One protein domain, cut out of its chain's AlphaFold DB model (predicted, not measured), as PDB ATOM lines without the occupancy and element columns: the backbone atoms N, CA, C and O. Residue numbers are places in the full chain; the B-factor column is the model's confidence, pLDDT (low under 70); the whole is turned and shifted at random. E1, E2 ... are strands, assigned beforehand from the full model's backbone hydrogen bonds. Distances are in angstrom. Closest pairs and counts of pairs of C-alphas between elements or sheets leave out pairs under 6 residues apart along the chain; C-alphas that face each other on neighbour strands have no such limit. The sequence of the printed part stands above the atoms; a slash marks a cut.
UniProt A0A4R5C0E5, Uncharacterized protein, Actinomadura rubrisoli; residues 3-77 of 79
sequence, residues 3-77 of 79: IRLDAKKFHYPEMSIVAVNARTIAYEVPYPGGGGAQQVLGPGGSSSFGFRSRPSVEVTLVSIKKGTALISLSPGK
ATOM      1  N   ILE A   3     159.847 206.181 194.785       87.06
ATOM      2  CA  ILE A   3     158.645 206.090 193.970       87.06
ATOM      3  C   ILE A   3     158.172 207.513 193.714       87.06
ATOM      4  O   ILE A   3     157.724 208.213 194.623       87.06
ATOM      5  N   ARG A   4     158.293 207.945 192.456       88.00
ATOM      6  CA  ARG A   4     157.775 209.238 192.007       88.00
ATOM      7  C   ARG A   4     156.258 209.205 192.051       88.00
ATOM      8  O   ARG A   4     155.631 208.312 191.479       88.00
ATOM      9  N   LEU A   5     155.682 210.193 192.715       84.88
ATOM     10  CA  LEU A   5     154.243 210.377 192.766       84.88
ATOM     11  C   LEU A   5     153.850 211.394 191.694       84.88
ATOM     12  O   LEU A   5     154.559 212.369 191.445       84.88
ATOM     13  N   ASP A   6     152.720 211.165 191.029       84.50
ATOM     14  CA  ASP A   6     152.173 212.139 190.087       84.50
ATOM     15  C   ASP A   6     151.720 213.379 190.863       84.50
ATOM     16  O   ASP A   6     150.658 213.365 191.483       84.50
ATOM     17  N   ALA A   7     152.511 214.450 190.804       73.44
ATOM     18  CA  ALA A   7     152.262 215.689 191.536       73.44
ATOM     19  C   ALA A   7     150.925 216.374 191.171       73.44
ATOM     20  O   ALA A   7     150.431 217.226 191.911       73.44
ATOM     21  N   LYS A   8     150.320 216.029 190.021       81.19
ATOM     22  CA  LYS A   8     148.981 216.521 189.656       81.19
ATOM     23  C   LYS A   8     147.880 215.771 190.400       81.19
ATOM     24  O   LYS A   8     146.817 216.338 190.641       81.19
ATOM     25  N   LYS A   9     148.122 214.504 190.745       77.44
ATOM     26  CA  LYS A   9     147.188 213.644 191.491       77.44
ATOM     27  C   LYS A   9     147.454 213.660 192.993       77.44
ATOM     28  O   LYS A   9     146.523 213.523 193.778       77.44
ATOM     29  N   PHE A  10     148.709 213.839 193.385       77.25
ATOM     30  CA  PHE A  10     149.196 213.761 194.756       77.25
ATOM     31  C   PHE A  10     149.980 215.022 195.101       77.25
ATOM     32  O   PHE A  10     150.714 215.546 194.279       77.25
ATOM     33  N   HIS A  11     149.859 215.522 196.328       84.00
ATOM     34  CA  HIS A  11     150.563 216.750 196.716       84.00
ATOM     35  C   HIS A  11     152.057 216.537 197.032       84.00
ATOM     36  O   HIS A  11     152.805 217.498 197.181       84.00
ATOM     37  N   TYR A  12     152.488 215.282 197.140       85.25
ATOM     38  CA  TYR A  12     153.855 214.908 197.484       85.25
ATOM     39  C   TYR A  12     154.624 214.515 196.224       85.25
ATOM     40  O   TYR A  12     154.041 213.855 195.366       85.25
ATOM     41  N   PRO A  13     155.909 214.883 196.099       82.62
ATOM     42  CA  PRO A  13     156.695 214.570 194.906       82.62
ATOM     43  C   PRO A  13     157.238 213.132 194.897       82.62
ATOM     44  O   PRO A  13     157.463 212.560 193.826       82.62
ATOM     45  N   GLU A  14     157.464 212.536 196.070       90.81
ATOM     46  CA  GLU A  14     158.117 211.231 196.200       90.81
ATOM     47  C   GLU A  14     157.770 210.496 197.500       90.81
ATOM     48  O   GLU A  14     157.353 211.098 198.490       90.81
ATOM     49  N   MET A  15     157.958 209.177 197.464       94.00
ATOM     50  CA  MET A  15     157.949 208.270 198.611       94.00
ATOM     51  C   MET A  15     159.169 207.352 198.519       94.00
ATOM     52  O   MET A  15     159.406 206.764 197.461       94.00
ATOM     53  N   SER A  16     159.895 207.161 199.617       94.75
ATOM     54  CA  SER A  16     161.101 206.329 199.646       94.75
ATOM     55  C   SER A  16     160.862 205.042 200.422       94.75
ATOM     56  O   SER A  16     160.382 205.046 201.553       94.75
ATOM     57  N   ILE A  17     161.207 203.907 199.814       94.38
ATOM     58  CA  ILE A  17     161.261 202.618 200.507       94.38
ATOM     59  C   ILE A  17     162.612 202.501 201.204       94.38
ATOM     60  O   ILE A  17     163.647 202.453 200.525       94.38
ATOM     61  N   VAL A  18     162.580 202.413 202.537       94.94
ATOM     62  CA  VAL A  18     163.778 202.388 203.393       94.94
ATOM     63  C   VAL A  18     164.185 200.973 203.804       94.94
ATOM     64  O   VAL A  18     165.372 200.699 203.941       94.94
ATOM     65  N   ALA A  19     163.233 200.046 203.953       93.44
ATOM     66  CA  ALA A  19     163.537 198.643 204.242       93.44
ATOM     67  C   ALA A  19     162.449 197.699 203.720       93.44
ATOM     68  O   ALA A  19     161.260 198.010 203.766       93.44
ATOM     69  N   VAL A  20     162.855 196.508 203.277       91.94
ATOM     70  CA  VAL A  20     161.956 195.404 202.914       91.94
ATOM     71  C   VAL A  20     162.486 194.132 203.562       91.94
ATOM     72  O   VAL A  20     163.667 193.816 203.436       91.94
ATOM     73  N   ASN A  21     161.621 193.391 204.247       91.12
ATOM     74  CA  ASN A  21     161.930 192.042 204.717       91.12
ATOM     75  C   ASN A  21     160.833 191.059 204.271       91.12
ATOM     76  O   ASN A  21     159.942 191.408 203.501       91.12
ATOM     77  N   ALA A  22     160.891 189.811 204.738       91.31
ATOM     78  CA  ALA A  22     159.958 188.762 204.320       91.31
ATOM     79  C   ALA A  22     158.479 189.031 204.677       91.31
ATOM     80  O   ALA A  22     157.603 188.338 204.164       91.31
ATOM     81  N   ARG A  23     158.192 189.984 205.573       91.19
ATOM     82  CA  ARG A  23     156.844 190.253 206.100       91.19
ATOM     83  C   ARG A  23     156.440 191.718 206.076       91.19
ATOM     84  O   ARG A  23     155.245 191.990 206.060       91.19
ATOM     85  N   THR A  24     157.394 192.641 206.083       94.88
ATOM     86  CA  THR A  24     157.110 194.068 206.194       94.88
ATOM     87  C   THR A  24     157.857 194.895 205.166       94.88
ATOM     88  O   THR A  24     158.958 194.547 204.731       94.88
ATOM     89  N   ILE A  25     157.277 196.049 204.862       95.12
ATOM     90  CA  ILE A  25     157.935 197.151 204.171       95.12
ATOM     91  C   ILE A  25     157.919 198.379 205.075       95.12
ATOM     92  O   ILE A  25     156.914 198.658 205.725       95.12
ATOM     93  N   ALA A  26     159.032 199.095 205.125       96.06
ATOM     94  CA  ALA A  26     159.116 200.401 205.750       96.06
ATOM     95  C   ALA A  26     159.297 201.456 204.661       96.06
ATOM     96  O   ALA A  26     160.116 201.281 203.749       96.06
ATOM     97  N   TYR A  27     158.541 202.542 204.766       96.06
ATOM     98  CA  TYR A  27     158.641 203.674 203.859       96.06
ATOM     99  C   TYR A  27     158.648 204.989 204.628       96.06
ATOM    100  O   TYR A  27     158.171 205.073 205.766       96.06
ATOM    101  N   GLU A  28     159.158 206.017 203.969       95.75
ATOM    102  CA  GLU A  28     159.097 207.393 204.429       95.75
ATOM    103  C   GLU A  28     158.586 208.323 203.328       95.75
ATOM    104  O   GLU A  28     158.729 208.053 202.131       95.75
ATOM    105  N   VAL A  29     157.952 209.412 203.749       94.25
ATOM    106  CA  VAL A  29     157.492 210.495 202.882       94.25
ATOM    107  C   VAL A  29     157.933 211.816 203.499       94.25
ATOM    108  O   VAL A  29     157.402 212.187 204.552       94.25
ATOM    109  N   PRO A  30     158.857 212.548 202.863       90.31
ATOM    110  CA  PRO A  30     159.229 213.880 203.313       90.31
ATOM    111  C   PRO A  30     158.092 214.874 203.048       90.31
ATOM    112  O   PRO A  30     157.466 214.873 201.983       90.31
ATOM    113  N   TYR A  31     157.816 215.745 204.017       87.12
ATOM    114  CA  TYR A  31     156.813 216.800 203.863       87.12
ATOM    115  C   TYR A  31     157.465 218.106 203.383       87.12
ATOM    116  O   TYR A  31     158.489 218.518 203.937       87.12
ATOM    117  N   PRO A  32     156.877 218.803 202.388       77.12
ATOM    118  CA  PRO A  32     157.306 220.152 202.033       77.12
ATOM    119  C   PRO A  32     157.244 221.076 203.260       77.12
ATOM    120  O   PRO A  32     156.172 221.289 203.819       77.12
ATOM    121  N   GLY A  33     158.392 221.604 203.693       79.50
ATOM    122  CA  GLY A  33     158.504 222.452 204.890       79.50
ATOM    123  C   GLY A  33     159.120 221.780 206.123       79.50
ATOM    124  O   GLY A  33     159.307 222.454 207.133       79.50
ATOM    125  N   GLY A  34     159.492 220.498 206.033       81.50
ATOM    126  CA  GLY A  34     160.223 219.779 207.080       81.50
ATOM    127  C   GLY A  34     159.394 218.703 207.784       81.50
ATOM    128  O   GLY A  34     158.165 218.758 207.837       81.50
ATOM    129  N   GLY A  35     160.090 217.704 208.328       85.69
ATOM    130  CA  GLY A  35     159.476 216.493 208.871       85.69
ATOM    131  C   GLY A  35     159.017 215.520 207.780       85.69
ATOM    132  O   GLY A  35     159.438 215.599 206.625       85.69
ATOM    133  N   GLY A  36     158.156 214.578 208.156       87.75
ATOM    134  CA  GLY A  36     157.633 213.573 207.239       87.75
ATOM    135  C   GLY A  36     156.798 212.512 207.943       87.75
ATOM    136  O   GLY A  36     156.672 212.506 209.168       87.75
ATOM    137  N   ALA A  37     156.235 211.606 207.153       90.75
ATOM    138  CA  ALA A  37     155.639 210.376 207.652       90.75
ATOM    139  C   ALA A  37     156.636 209.230 207.497       90.75
ATOM    140  O   ALA A  37     157.213 209.065 206.428       90.75
ATOM    141  N   GLN A  38     156.780 208.406 208.529       95.31
ATOM    142  CA  GLN A  38     157.468 207.122 208.439       95.31
ATOM    143  C   GLN A  38     156.518 206.036 208.925       95.31
ATOM    144  O   GLN A  38     155.872 206.197 209.961       95.31
ATOM    145  N   GLN A  39     156.400 204.956 208.160       96.44
ATOM    146  CA  GLN A  39     155.471 203.870 208.461       96.44
ATOM    147  C   GLN A  39     156.081 202.510 208.147       96.44
ATOM    148  O   GLN A  39     156.908 202.365 207.245       96.44
ATOM    149  N   VAL A  40     155.625 201.502 208.891       96.88
ATOM    150  CA  VAL A  40     155.955 200.094 208.670       96.88
ATOM    151  C   VAL A  40     154.659 199.342 208.403       96.88
ATOM    152  O   VAL A  40     153.778 199.289 209.258       96.88
ATOM    153  N   LEU A  41     154.544 198.747 207.219       96.56
ATOM    154  CA  LEU A  41     153.383 197.961 206.816       96.56
ATOM    155  C   LEU A  41     153.699 196.472 206.889       96.56
ATOM    156  O   LEU A  41     154.660 196.005 206.277       96.56
ATOM    157  N   GLY A  42     152.866 195.737 207.626       93.50
ATOM    158  CA  GLY A  42     152.824 194.276 207.630       93.50
ATOM    159  C   GLY A  42     151.737 193.717 206.705       93.50
ATOM    160  O   GLY A  42     151.051 194.483 206.026       93.50
ATOM    161  N   PRO A  43     151.554 192.385 206.662       88.88
ATOM    162  CA  PRO A  43     150.584 191.738 205.779       88.88
ATOM    163  C   PRO A  43     149.161 192.270 206.003       88.88
ATOM    164  O   PRO A  43     148.683 192.283 207.133       88.88
ATOM    165  N   GLY A  44     148.498 192.720 204.933       86.62
ATOM    166  CA  GLY A  44     147.165 193.338 205.002       86.62
ATOM    167  C   GLY A  44     147.145 194.755 205.593       86.62
ATOM    168  O   GLY A  44     146.075 195.334 205.750       86.62
ATOM    169  N   GLY A  45     148.313 195.315 205.921       93.38
ATOM    170  CA  GLY A  45     148.446 196.649 206.481       93.38
ATOM    171  C   GLY A  45     148.255 197.741 205.437       93.38
ATOM    172  O   GLY A  45     148.753 197.658 204.307       93.38
ATOM    173  N   SER A  46     147.586 198.806 205.861       95.06
ATOM    174  CA  SER A  46     147.513 200.065 205.141       95.06
ATOM    175  C   SER A  46     147.860 201.223 206.069       95.06
ATOM    176  O   SER A  46     147.807 201.120 207.294       95.06
ATOM    177  N   SER A  47     148.253 202.331 205.465       94.81
ATOM    178  CA  SER A  47     148.477 203.596 206.155       94.81
ATOM    179  C   SER A  47     148.163 204.731 205.197       94.81
ATOM    180  O   SER A  47     148.041 204.513 203.990       94.81
ATOM    181  N   SER A  48     148.032 205.943 205.716       92.94
ATOM    182  CA  SER A  48     147.864 207.119 204.881       92.94
ATOM    183  C   SER A  48     148.759 208.256 205.345       92.94
ATOM    184  O   SER A  48     149.090 208.378 206.525       92.94
ATOM    185  N   PHE A  49     149.176 209.081 204.394       91.44
ATOM    186  CA  PHE A  49     149.905 210.320 204.649       91.44
ATOM    187  C   PHE A  49     149.264 211.449 203.846       91.44
ATOM    188  O   PHE A  49     148.707 211.233 202.772       91.44
ATOM    189  N   GLY A  50     149.265 212.668 204.373       88.69
ATOM    190  CA  GLY A  50     148.388 213.712 203.854       88.69
ATOM    191  C   GLY A  50     148.432 214.982 204.685       88.69
ATOM    192  O   GLY A  50     148.835 214.963 205.845       88.69
ATOM    193  N   PHE A  51     147.997 216.078 204.077       82.69
ATOM    194  CA  PHE A  51     147.718 217.319 204.788       82.69
ATOM    195  C   PHE A  51     146.223 217.404 205.049       82.69
ATOM    196  O   PHE A  51     145.441 216.994 204.203       82.69
ATOM    197  N   ARG A  52     145.802 218.011 206.162       80.56
ATOM    198  CA  ARG A  52     144.366 218.186 206.459       80.56
ATOM    199  C   ARG A  52     143.597 218.931 205.358       80.56
ATOM    200  O   ARG A  52     142.403 218.734 205.213       80.56
ATOM    201  N   SER A  53     144.272 219.792 204.595       81.31
ATOM    202  CA  SER A  53     143.682 220.602 203.523       81.31
ATOM    203  C   SER A  53     143.687 219.933 202.141       81.31
ATOM    204  O   SER A  53     143.272 220.558 201.163       81.31
ATOM    205  N   ARG A  54     144.190 218.699 202.014       81.19
ATOM    206  CA  ARG A  54     144.306 217.965 200.743       81.19
ATOM    207  C   ARG A  54     143.854 216.511 200.935       81.19
ATOM    208  O   ARG A  54     143.995 215.988 202.034       81.19
ATOM    209  N   PRO A  55     143.374 215.823 199.884       82.38
ATOM    210  CA  PRO A  55     143.188 214.378 199.953       82.38
ATOM    211  C   PRO A  55     144.489 213.693 200.387       82.38
ATOM    212  O   PRO A  55     145.574 214.055 199.917       82.38
ATOM    213  N   SER A  56     144.388 212.732 201.303       90.06
ATOM    214  CA  SER A  56     145.531 211.914 201.703       90.06
ATOM    215  C   SER A  56     145.936 210.966 200.572       90.06
ATOM    216  O   SER A  56     145.255 210.837 199.556       90.06
ATOM    217  N   VAL A  57     147.077 210.310 200.726       91.62
ATOM    218  CA  VAL A  57     147.498 209.177 199.908       91.62
ATOM    219  C   VAL A  57     147.405 207.947 200.786       91.62
ATOM    220  O   VAL A  57     148.014 207.911 201.855       91.62
ATOM    221  N   GLU A  58     146.640 206.954 200.354       93.69
ATOM    222  CA  GLU A  58     146.595 205.640 200.982       93.69
ATOM    223  C   GLU A  58     147.672 204.743 200.374       93.69
ATOM    224  O   GLU A  58     147.791 204.611 199.153       93.69
ATOM    225  N   VAL A  59     148.444 204.105 201.249       94.94
ATOM    226  CA  VAL A  59     149.453 203.102 200.920       94.94
ATOM    227  C   VAL A  59     148.980 201.775 201.477       94.94
ATOM    228  O   VAL A  59     148.772 201.648 202.683       94.94
ATOM    229  N   THR A  60     148.833 200.776 200.615       95.44
ATOM    230  CA  THR A  60     148.446 199.420 201.025       95.44
ATOM    231  C   THR A  60     149.512 198.422 200.614       95.44
ATOM    232  O   THR A  60     149.921 198.397 199.448       95.44
ATOM    233  N   LEU A  61     149.935 197.564 201.545       95.44
ATOM    234  CA  LEU A  61     150.775 196.422 201.203       95.44
ATOM    235  C   LEU A  61     149.908 195.332 200.566       95.44
ATOM    236  O   LEU A  61     149.115 194.680 201.243       95.44
ATOM    237  N   VAL A  62     150.089 195.112 199.264       95.00
ATOM    238  CA  VAL A  62     149.324 194.113 198.505       95.00
ATOM    239  C   VAL A  62     149.921 192.721 198.693       95.00
ATOM    240  O   VAL A  62     149.197 191.759 198.934       95.00
ATOM    241  N   SER A  63     151.246 192.583 198.571       94.00
ATOM    242  CA  SER A  63     151.920 191.303 198.825       94.00
ATOM    243  C   SER A  63     153.426 191.457 199.024       94.00
ATOM    244  O   SER A  63     154.016 192.432 198.568       94.00
ATOM    245  N   ILE A  64     154.052 190.456 199.649       92.88
ATOM    246  CA  ILE A  64     155.505 190.259 199.630       92.88
ATOM    247  C   ILE A  64     155.778 188.841 199.142       92.88
ATOM    248  O   ILE A  64     155.285 187.872 199.720       92.88
ATOM    249  N   LYS A  65     156.552 188.709 198.064       91.25
ATOM    250  CA  LYS A  65     156.936 187.414 197.491       91.25
ATOM    251  C   LYS A  65     158.415 187.436 197.137       91.25
ATOM    252  O   LYS A  65     158.849 188.275 196.359       91.25
ATOM    253  N   LYS A  66     159.181 186.494 197.700       87.12
ATOM    254  CA  LYS A  66     160.626 186.321 197.440       87.12
ATOM    255  C   LYS A  66     161.442 187.617 197.619       87.12
ATOM    256  O   LYS A  66     162.312 187.913 196.814       87.12
ATOM    257  N   GLY A  67     161.134 188.395 198.661       81.44
ATOM    258  CA  GLY A  67     161.814 189.666 198.950       81.44
ATOM    259  C   GLY A  67     161.326 190.865 198.129       81.44
ATOM    260  O   GLY A  67     161.753 191.983 198.396       81.44
ATOM    261  N   THR A  68     160.398 190.669 197.190       88.06
ATOM    262  CA  THR A  68     159.765 191.751 196.430       88.06
ATOM    263  C   THR A  68     158.430 192.119 197.060       88.06
ATOM    264  O   THR A  68     157.553 191.265 197.200       88.06
ATOM    265  N   ALA A  69     158.262 193.392 197.408       91.62
ATOM    266  CA  ALA A  69     157.001 193.939 197.889       91.62
ATOM    267  C   ALA A  69     156.213 194.586 196.742       91.62
ATOM    268  O   ALA A  69     156.768 195.344 195.948       91.62
ATOM    269  N   LEU A  70     154.912 194.310 196.682       92.75
ATOM    270  CA  LEU A  70     153.953 195.033 195.856       92.75
ATOM    271  C   LEU A  70     153.120 195.932 196.762       92.75
ATOM    272  O   LEU A  70     152.462 195.448 197.685       92.75
ATOM    273  N   ILE A  71     153.121 197.223 196.458       93.88
ATOM    274  CA  ILE A  71     152.318 198.227 197.147       93.88
ATOM    275  C   ILE A  71     151.336 198.874 196.175       93.88
ATOM    276  O   ILE A  71     151.626 199.008 194.985       93.88
ATOM    277  N   SER A  72     150.184 199.280 196.694       92.75
ATOM    278  CA  SER A  72     149.209 200.103 195.981       92.75
ATOM    279  C   SER A  72     149.214 201.510 196.560       92.75
ATOM    280  O   SER A  72     149.265 201.668 197.781       92.75
ATOM    281  N   LEU A  73     149.139 202.504 195.676       92.06
ATOM    282  CA  LEU A  73     148.987 203.913 196.016       92.06
ATOM    283  C   LEU A  73     147.665 204.413 195.442       92.06
ATOM    284  O   LEU A  73     147.450 204.346 194.229       92.06
ATOM    285  N   SER A  74     146.793 204.924 196.302       90.38
ATOM    286  CA  SER A  74     145.499 205.480 195.904       90.38
ATOM    287  C   SER A  74     145.257 206.834 196.563       90.38
ATOM    288  O   SER A  74     145.717 207.066 197.683       90.38
ATOM    289  N   PRO A  75     144.532 207.755 195.905       85.50
ATOM    290  CA  PRO A  75     143.984 208.913 196.594       85.50
ATOM    291  C   PRO A  75     143.106 208.438 197.754       85.50
ATOM    292  O   PRO A  75     142.210 207.615 197.560       85.50
ATOM    293  N   GLY A  76     143.384 208.938 198.950       77.56
ATOM    294  CA  GLY A  76     142.553 208.732 200.122       77.56
ATOM    295  C   GLY A  76     141.237 209.487 199.988       77.56
ATOM    296  O   GLY A  76     141.118 210.466 199.241       77.56
ATOM    297  N   LYS A  77     140.219 209.015 200.705       68.81
ATOM    298  CA  LYS A  77     138.909 209.672 200.699       68.81
ATOM    299  C   LYS A  77     139.006 211.049 201.371       68.81
ATOM    300  O   LYS A  77     139.700 211.167 202.381       68.81
TER     301      LYS A  77
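What this domain is: This is residues 3 to 77 of the 79 residues of an uncharacterized protein of Actinomadura rubrisoli (UniProt A0A4R5C0E5). Two small three-stranded sheets lie face to face as a sandwich, E1, E2 and E3 making one layer and E4, E5 and E6 the other, with their strands at 26 degrees to each other. Before E1 the first stretch loops round and folds back, residues 3 to 4 pairing beside residues 14 to 15 of E1. The printed part has 75 residues, with no named helix and six strands, E1 to E6 in order along it; the class is all strand. Both sheets, in the orders E1 - E2 - E3 and E4 - E5 - E6, are antiparallel. The whole is compact, with a radius of gyration of the C-alphas of 12.2 A, and elongated, spanning 37 by 24 by 18 A.

How they stand to each other: Start at residues 3 to 4, which pair antiparallel with residues 14 to 15 of E1, residues 14 to 20. E1 and E2, residues 25 to 30, form a hairpin; look for N 16 and O 28, 2.9 A apart. E2 and E3, residues 36 to 41, form the next hairpin, with N 29 and O 37 at 2.8 A. These three strands are a meander, each the antiparallel neighbour of the one before. The chain then changes sheets at the tight link from E3 to E4, residues 46 to 49; the closest C-alphas of E3 and E4 are those of Ala 37 and Phe 49, 6.5 A apart. E4 and E5, residues 57 to 65, form a hairpin with N 47 and O 59 at 2.9 A. E5 and E6, residues 68 to 75, form another, with N 62 and O 70 at 2.9 A, and E4, E5 and E6 are the second meander. Across the sandwich, two sheets face to face, the facing parts are 10.2 A centre to centre and their best planes 15 degrees apart. The closest C-alphas of E1 and E6 are those of Val 20 and Ala 69, 7.2 A apart, while E1 and E4 are apart.

Where its parts are: Find C-alpha 14 at (158.117, 211.231, 196.200); from there E1 runs 17.6 A to Val 20. E2 covers 16.8 A, E3 16.2 A and E4 10.5 A. E5, the longest strand by residues, runs 23.8 A from Val 57 to Lys 65. E6 runs 23.3 A to C-alpha 75 at (143.984, 208.913, 196.594).

The domain as a whole: The two C-alphas farthest apart are those of Ser 53 and Lys 66, at 38.7 A. The printed part has no cut, and no link between named strands is long. The mean pLDDT of the printed part is 89.1, and residue 77 alone is under 70.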